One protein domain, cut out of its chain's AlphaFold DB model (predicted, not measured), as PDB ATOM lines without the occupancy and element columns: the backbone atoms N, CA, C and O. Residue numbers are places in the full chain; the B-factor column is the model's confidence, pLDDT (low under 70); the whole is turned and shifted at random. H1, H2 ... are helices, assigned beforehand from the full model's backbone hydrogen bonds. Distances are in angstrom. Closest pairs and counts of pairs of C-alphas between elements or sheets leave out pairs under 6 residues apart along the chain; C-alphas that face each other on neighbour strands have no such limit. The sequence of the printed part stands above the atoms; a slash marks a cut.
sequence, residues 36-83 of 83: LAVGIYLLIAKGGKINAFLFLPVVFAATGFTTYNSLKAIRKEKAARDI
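This is residues 36 to 83 of the 83 residues of an uncharacterized protein of Pedobacter sp. HMWF019 (UniProt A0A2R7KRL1). What shape do these atoms make? They make a long, thin rod with a hook at one end: the short helix H1 runs out, the link of residues 46 to 55 folds back, and the long helix H2 runs on past where H1 began. Residues 59 to 74 and 76 to 82 stick out free, and H2 makes most of the length. What is it built of, and how large is it? The printed part has 48 residues with two named helices, H1 then H2, and no named strand, so its class is all helix. It is extended, with a radius of gyration of the C-alphas of 17.9 A and spans of 55 by 15 by 7 A.

Where is the first helix? H1 is residues 36 to 45, beginning at C-alpha 36 at (181.802, 271.604, 217.561). It is 13.9 A from first to last C-alpha. Where is the second? H2 is residues 56 to 81, 37.8 A from first to last C-alpha, ending at C-alpha 81 at (149.955, 252.030, 205.656). It has a kink of 32 degrees near residue 63.

How do H1 and H2 stand? They are close but not clearly touching, with 1 pair of C-alphas within 8 A: the closest, those of Leu 36 and Pro 57, are 7.1 A apart. They run opposite ways at a shallow tilt of 17 degrees, and their centres are 28.6 A apart. What do the backbones show? In H1 every O i to N i+4 pair is within hydrogen-bond range; in H2 20 of 22 are.

How far does it reach? The two C-alphas farthest apart, those of Gly 47 and Arg 81, are 55.5 A apart. Is it unbroken and confident? The printed part has no cut, and the link from H1 to H2 is short. The mean pLDDT of the printed part is 87.2, and no printed residue is under 70.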
ATOM      1  N   LEU A  36     181.511 271.503 216.127       93.19
ATOM      2  CA  LEU A  36     181.802 271.604 217.561       93.19
ATOM      3  C   LEU A  36     183.225 271.146 217.879       93.19
ATOM      4  O   LEU A  36     183.936 271.850 218.589       93.19
ATOM      5  N   ALA A  37     183.663 270.008 217.333       93.12
ATOM      6  CA  ALA A  37     185.012 269.497 217.558       93.12
ATOM      7  C   ALA A  37     186.085 270.495 217.087       93.12
ATOM      8  O   ALA A  37     187.006 270.821 217.838       93.12
ATOM      9  N   VAL A  38     185.926 271.049 215.880       93.25
ATOM     10  CA  VAL A  38     186.807 272.099 215.344       93.25
ATOM     11  C   VAL A  38     186.730 273.370 216.194       93.25
ATOM     12  O   VAL A  38     187.757 273.972 216.504       93.25
ATOM     13  N   GLY A  39     185.530 273.773 216.613       91.94
ATOM     14  CA  GLY A  39     185.311 274.948 217.448       91.94
ATOM     15  C   GLY A  39     185.988 274.837 218.814       91.94
ATOM     16  O   GLY A  39     186.633 275.793 219.243       91.94
ATOM     17  N   ILE A  40     185.900 273.674 219.464       92.38
ATOM     18  CA  ILE A  40     186.564 273.375 220.742       92.38
ATOM     19  C   ILE A  40     188.082 273.355 220.556       92.38
ATOM     20  O   ILE A  40     188.801 273.977 221.336       92.38
ATOM     21  N   TYR A  41     188.578 272.708 219.499       92.62
ATOM     22  CA  TYR A  41     190.005 272.711 219.177       92.62
ATOM     23  C   TYR A  41     190.542 274.140 219.016       92.62
ATOM     24  O   TYR A  41     191.537 274.507 219.640       92.62
ATOM     25  N   LEU A  42     189.848 274.980 218.241       91.06
ATOM     26  CA  LEU A  42     190.220 276.381 218.044       91.06
ATOM     27  C   LEU A  42     190.113 277.205 219.330       91.06
ATOM     28  O   LEU A  42     190.942 278.089 219.538       91.06
ATOM     29  N   LEU A  43     189.124 276.927 220.186       92.12
ATOM     30  CA  LEU A  43     188.973 277.582 221.486       92.12
ATOM     31  C   LEU A  43     190.208 277.337 222.359       92.12
ATOM     32  O   LEU A  43     190.761 278.287 222.909       92.12
ATOM     33  N   ILE A  44     190.671 276.088 222.442       91.00
ATOM     34  CA  ILE A  44     191.857 275.710 223.221       91.00
ATOM     35  C   ILE A  44     193.121 276.297 222.578       91.00
ATOM     36  O   ILE A  44     193.891 276.988 223.244       91.00
ATOM     37  N   ALA A  45     193.307 276.099 221.269       90.44
ATOM     38  CA  ALA A  45     194.504 276.533 220.548       90.44
ATOM     39  C   ALA A  45     194.677 278.064 220.507       90.44
ATOM     40  O   ALA A  45     195.801 278.553 220.420       90.44
ATOM     41  N   LYS A  46     193.581 278.835 220.576       86.94
ATOM     42  CA  LYS A  46     193.601 280.310 220.553       86.94
ATOM     43  C   LYS A  46     193.386 280.957 221.925       86.94
ATOM     44  O   LYS A  46     193.036 282.137 221.983       86.94
ATOM     45  N   GLY A  47     193.590 280.214 223.014       82.12
ATOM     46  CA  GLY A  47     193.586 280.766 224.372       82.12
ATOM     47  C   GLY A  47     192.215 281.253 224.845       82.12
ATOM     48  O   GLY A  47     192.103 282.336 225.409       82.12
ATOM     49  N   GLY A  48     191.155 280.486 224.579       79.19
ATOM     50  CA  GLY A  48     189.806 280.752 225.089       79.19
ATOM     51  C   GLY A  48     188.977 281.736 224.260       79.19
ATOM     52  O   GLY A  48     187.881 282.113 224.672       79.19
ATOM     53  N   LYS A  49     189.448 282.146 223.075       83.31
ATOM     54  CA  LYS A  49     188.659 282.999 222.175       83.31
ATOM     55  C   LYS A  49     187.511 282.210 221.548       83.31
ATOM     56  O   LYS A  49     187.720 281.316 220.725       83.31
ATOM     57  N   ILE A  50     186.294 282.582 221.930       82.88
ATOM     58  CA  ILE A  50     185.061 282.014 221.395       82.88
ATOM     59  C   ILE A  50     184.996 282.255 219.878       82.88
ATOM     60  O   ILE A  50     185.326 283.334 219.389       82.88
ATOM     61  N   ASN A  51     184.578 281.234 219.131       87.19
ATOM     62  CA  ASN A  51     184.466 281.272 217.676       87.19
ATOM     63  C   ASN A  51     183.075 280.811 217.213       87.19
ATOM     64  O   ASN A  51     182.359 280.119 217.935       87.19
ATOM     65  N   ALA A  52     182.703 281.189 215.988       84.12
ATOM     66  CA  ALA A  52     181.371 280.938 215.440       84.12
ATOM     67  C   ALA A  52     181.011 279.443 215.335       84.12
ATOM     68  O   ALA A  52     179.833 279.094 215.418       84.12
ATOM     69  N   PHE A  53     182.001 278.550 215.208       87.88
ATOM     70  CA  PHE A  53     181.768 277.106 215.093       87.88
ATOM     71  C   PHE A  53     181.199 276.477 216.370       87.88
ATOM     72  O   PHE A  53     180.605 275.406 216.301       87.88
ATOM     73  N   LEU A  54     181.311 277.159 217.517       87.19
ATOM     74  CA  LEU A  54     180.673 276.738 218.766       87.19
ATOM     75  C   LEU A  54     179.167 277.046 218.805       87.19
ATOM     76  O   LEU A  54     178.428 276.357 219.502       87.19
ATOM     77  N   PHE A  55     178.696 278.048 218.051       86.75
ATOM     78  CA  PHE A  55     177.293 278.494 218.083       86.75
ATOM     79  C   PHE A  55     176.477 278.075 216.859       86.75
ATOM     80  O   PHE A  55     175.273 277.856 216.976       86.75
ATOM     81  N   LEU A  56     177.112 277.925 215.693       88.25
ATOM     82  CA  LEU A  56     176.468 277.446 214.461       88.25
ATOM     83  C   LEU A  56     175.632 276.161 214.661       88.25
ATOM     84  O   LEU A  56     174.496 276.122 214.188       88.25
ATOM     85  N   PRO A  57     176.107 275.146 215.407       88.88
ATOM     86  CA  PRO A  57     175.337 273.935 215.697       88.88
ATOM     87  C   PRO A  57     174.009 274.194 216.416       88.88
ATOM     88  O   PRO A  57     173.028 273.503 216.154       88.88
ATOM     89  N   VAL A  58     173.942 275.214 217.278       87.44
ATOM     90  CA  VAL A  58     172.709 275.596 217.986       87.44
ATOM     91  C   VAL A  58     171.673 276.142 217.003       87.44
ATOM     92  O   VAL A  58     170.498 275.791 217.081       87.44
ATOM     93  N   VAL A  59     172.109 276.944 216.027       86.00
ATOM     94  CA  VAL A  59     171.235 277.468 214.964       86.00
ATOM     95  C   VAL A  59     170.731 276.330 214.074       86.00
ATOM     96  O   VAL A  59     169.537 276.239 213.793       86.00
ATOM     97  N   PHE A  60     171.618 275.413 213.678       86.94
ATOM     98  CA  PHE A  60     171.239 274.257 212.863       86.94
ATOM     99  C   PHE A  60     170.351 273.253 213.602       86.94
ATOM    100  O   PHE A  60     169.554 272.574 212.955       86.94
ATOM    101  N   ALA A  61     170.416 273.178 214.934       84.81
ATOM    102  CA  ALA A  61     169.541 272.315 215.723       84.81
ATOM    103  C   ALA A  61     168.055 272.681 215.556       84.81
ATOM    104  O   ALA A  61     167.220 271.781 215.463       84.81
ATOM    105  N   ALA A  62     167.719 273.971 215.438       83.31
ATOM    106  CA  ALA A  62     166.341 274.415 215.205       83.31
ATOM    107  C   ALA A  62     165.796 273.908 213.855       83.31
ATOM    108  O   ALA A  62     164.712 273.326 213.791       83.31
ATOM    109  N   THR A  63     166.586 274.042 212.787       82.31
ATOM    110  CA  THR A  63     166.249 273.533 211.445       82.31
ATOM    111  C   THR A  63     166.251 271.999 211.393       82.31
ATOM    112  O   THR A  63     165.435 271.371 210.712       82.31
ATOM    113  N   GLY A  64     167.145 271.360 212.148       83.75
ATOM    114  CA  GLY A  64     167.164 269.910 212.326       83.75
ATOM    115  C   GLY A  64     165.893 269.398 213.007       83.75
ATOM    116  O   GLY A  64     165.362 268.363 212.609       83.75
ATOM    117  N   PHE A  65     165.350 270.147 213.971       84.38
ATOM    118  CA  PHE A  65     164.140 269.774 214.702       84.38
ATOM    119  C   PHE A  65     162.890 269.753 213.811       84.38
ATOM    120  O   PHE A  65     162.119 268.791 213.841       84.38
ATOM    121  N   THR A  66     162.701 270.761 212.955       84.81
ATOM    122  CA  THR A  66     161.584 270.778 211.990       84.81
ATOM    123  C   THR A  66     161.685 269.627 210.985       84.81
ATOM    124  O   THR A  66     160.687 268.981 210.649       84.81
ATOM    125  N   THR A  67     162.906 269.318 210.553       86.06
ATOM    126  CA  THR A  67     163.206 268.206 209.639       86.06
ATOM    127  C   THR A  67     162.934 266.852 210.304       86.06
ATOM    128  O   THR A  67     162.313 265.970 209.711       86.06
ATOM    129  N   TYR A  68     163.311 266.704 211.576       86.19
ATOM    130  CA  TYR A  68     163.032 265.518 212.382       86.19
ATOM    131  C   TYR A  68     161.528 265.294 212.593       86.19
ATOM    132  O   TYR A  68     161.052 264.167 212.458       86.19
ATOM    133  N   ASN A  69     160.757 266.352 212.860       88.62
ATOM    134  CA  ASN A  69     159.301 266.248 212.985       88.62
ATOM    135  C   ASN A  69     158.643 265.800 211.675       88.62
ATOM    136  O   ASN A  69     157.738 264.966 211.698       88.62
ATOM    137  N   SER A  70     159.148 266.280 210.536       86.06
ATOM    138  CA  SER A  70     158.698 265.835 209.212       86.06
ATOM    139  C   SER A  70     159.001 264.347 208.991       86.06
ATOM    140  O   SER A  70     158.121 263.587 208.590       86.06
ATOM    141  N   LEU A  71     160.206 263.892 209.356       87.44
ATOM    142  CA  LEU A  71     160.579 262.474 209.312       87.44
ATOM    143  C   LEU A  71     159.692 261.613 210.226       87.44
ATOM    144  O   LEU A  71     159.296 260.512 209.850       87.44
ATOM    145  N   LYS A  72     159.360 262.108 211.423       89.31
ATOM    146  CA  LYS A  72     158.467 261.423 212.366       89.31
ATOM    147  C   LYS A  72     157.053 261.283 211.799       89.31
ATOM    148  O   LYS A  72     156.456 260.219 211.945       89.31
ATOM    149  N   ALA A  73     156.537 262.319 211.141       88.31
ATOM    150  CA  ALA A  73     155.231 262.279 210.488       88.31
ATOM    151  C   ALA A  73     155.204 261.255 209.340       88.31
ATOM    152  O   ALA A  73     154.292 260.436 209.280       88.31
ATOM    153  N   ILE A  74     156.248 261.226 208.505       88.38
ATOM    154  CA  ILE A  74     156.398 260.239 207.424       88.38
ATOM    155  C   ILE A  74     156.458 258.812 207.981       88.38
ATOM    156  O   ILE A  74     155.748 257.939 207.498       88.38
ATOM    157  N   ARG A  75     157.238 258.567 209.041       89.25
ATOM    158  CA  ARG A  75     157.308 257.241 209.685       89.25
ATOM    159  C   ARG A  75     155.977 256.789 210.275       89.25
ATOM    160  O   ARG A  75     155.670 255.603 210.236       89.25
ATOM    161  N   LYS A  76     155.201 257.721 210.835       90.25
ATOM    162  CA  LYS A  76     153.868 257.424 211.367       90.25
ATOM    163  C   LYS A  76     152.911 257.014 210.247       90.25
ATOM    164  O   LYS A  76     152.202 256.031 210.402       90.25
ATOM    165  N   GLU A  77     152.926 257.740 209.134       87.38
ATOM    166  CA  GLU A  77     152.088 257.435 207.971       87.38
ATOM    167  C   GLU A  77     152.486 256.109 207.314       87.38
ATOM    168  O   GLU A  77     151.634 255.291 206.990       87.38
ATOM    169  N   LYS A  78     153.791 255.850 207.207       87.00
ATOM    170  CA  LYS A  78     154.347 254.577 206.751       87.00
ATOM    171  C   LYS A  78     153.837 253.395 207.585       87.00
ATOM    172  O   LYS A  78     153.292 252.447 207.032       87.00
ATOM    173  N   ALA A  79     153.927 253.501 208.913       88.31
ATOM    174  CA  ALA A  79     153.419 252.479 209.829       88.31
ATOM    175  C   ALA A  79     151.890 252.310 209.750       88.31
ATOM    176  O   ALA A  79     151.393 251.204 209.913       88.31
ATOM    177  N   ALA A  80     151.138 253.385 209.485       88.56
ATOM    178  CA  ALA A  80     149.687 253.315 209.300       88.56
ATOM    179  C   ALA A  80     149.281 252.616 207.988       88.56
ATOM    180  O   ALA A  80     148.194 252.049 207.910       88.56
ATOM    181  N   ARG A  81     150.147 252.663 206.969       86.25
ATOM    182  CA  ARG A  81     149.955 252.030 205.656       86.25
ATOM    183  C   ARG A  81     150.574 250.634 205.547       86.25
ATOM    184  O   ARG A  81     150.397 250.003 204.511       86.25
ATOM    185  N   ASP A  82     151.272 250.183 206.589       83.69
ATOM    186  CA  ASP A  82     151.977 248.896 206.656       83.69
ATOM    187  C   ASP A  82     152.978 248.684 205.496       83.69
ATOM    188  O   ASP A  82     153.078 247.608 204.906       83.69
ATOM    189  N   ILE A  83     153.701 249.756 205.142       72.88
ATOM    190  CA  ILE A  83     154.733 249.808 204.080       72.88
ATOM    191  C   ILE A  83     156.106 250.216 204.619       72.88
ATOM    192  O   ILE A  83     156.212 250.593 205.805       72.88
TER     193      ILE A  83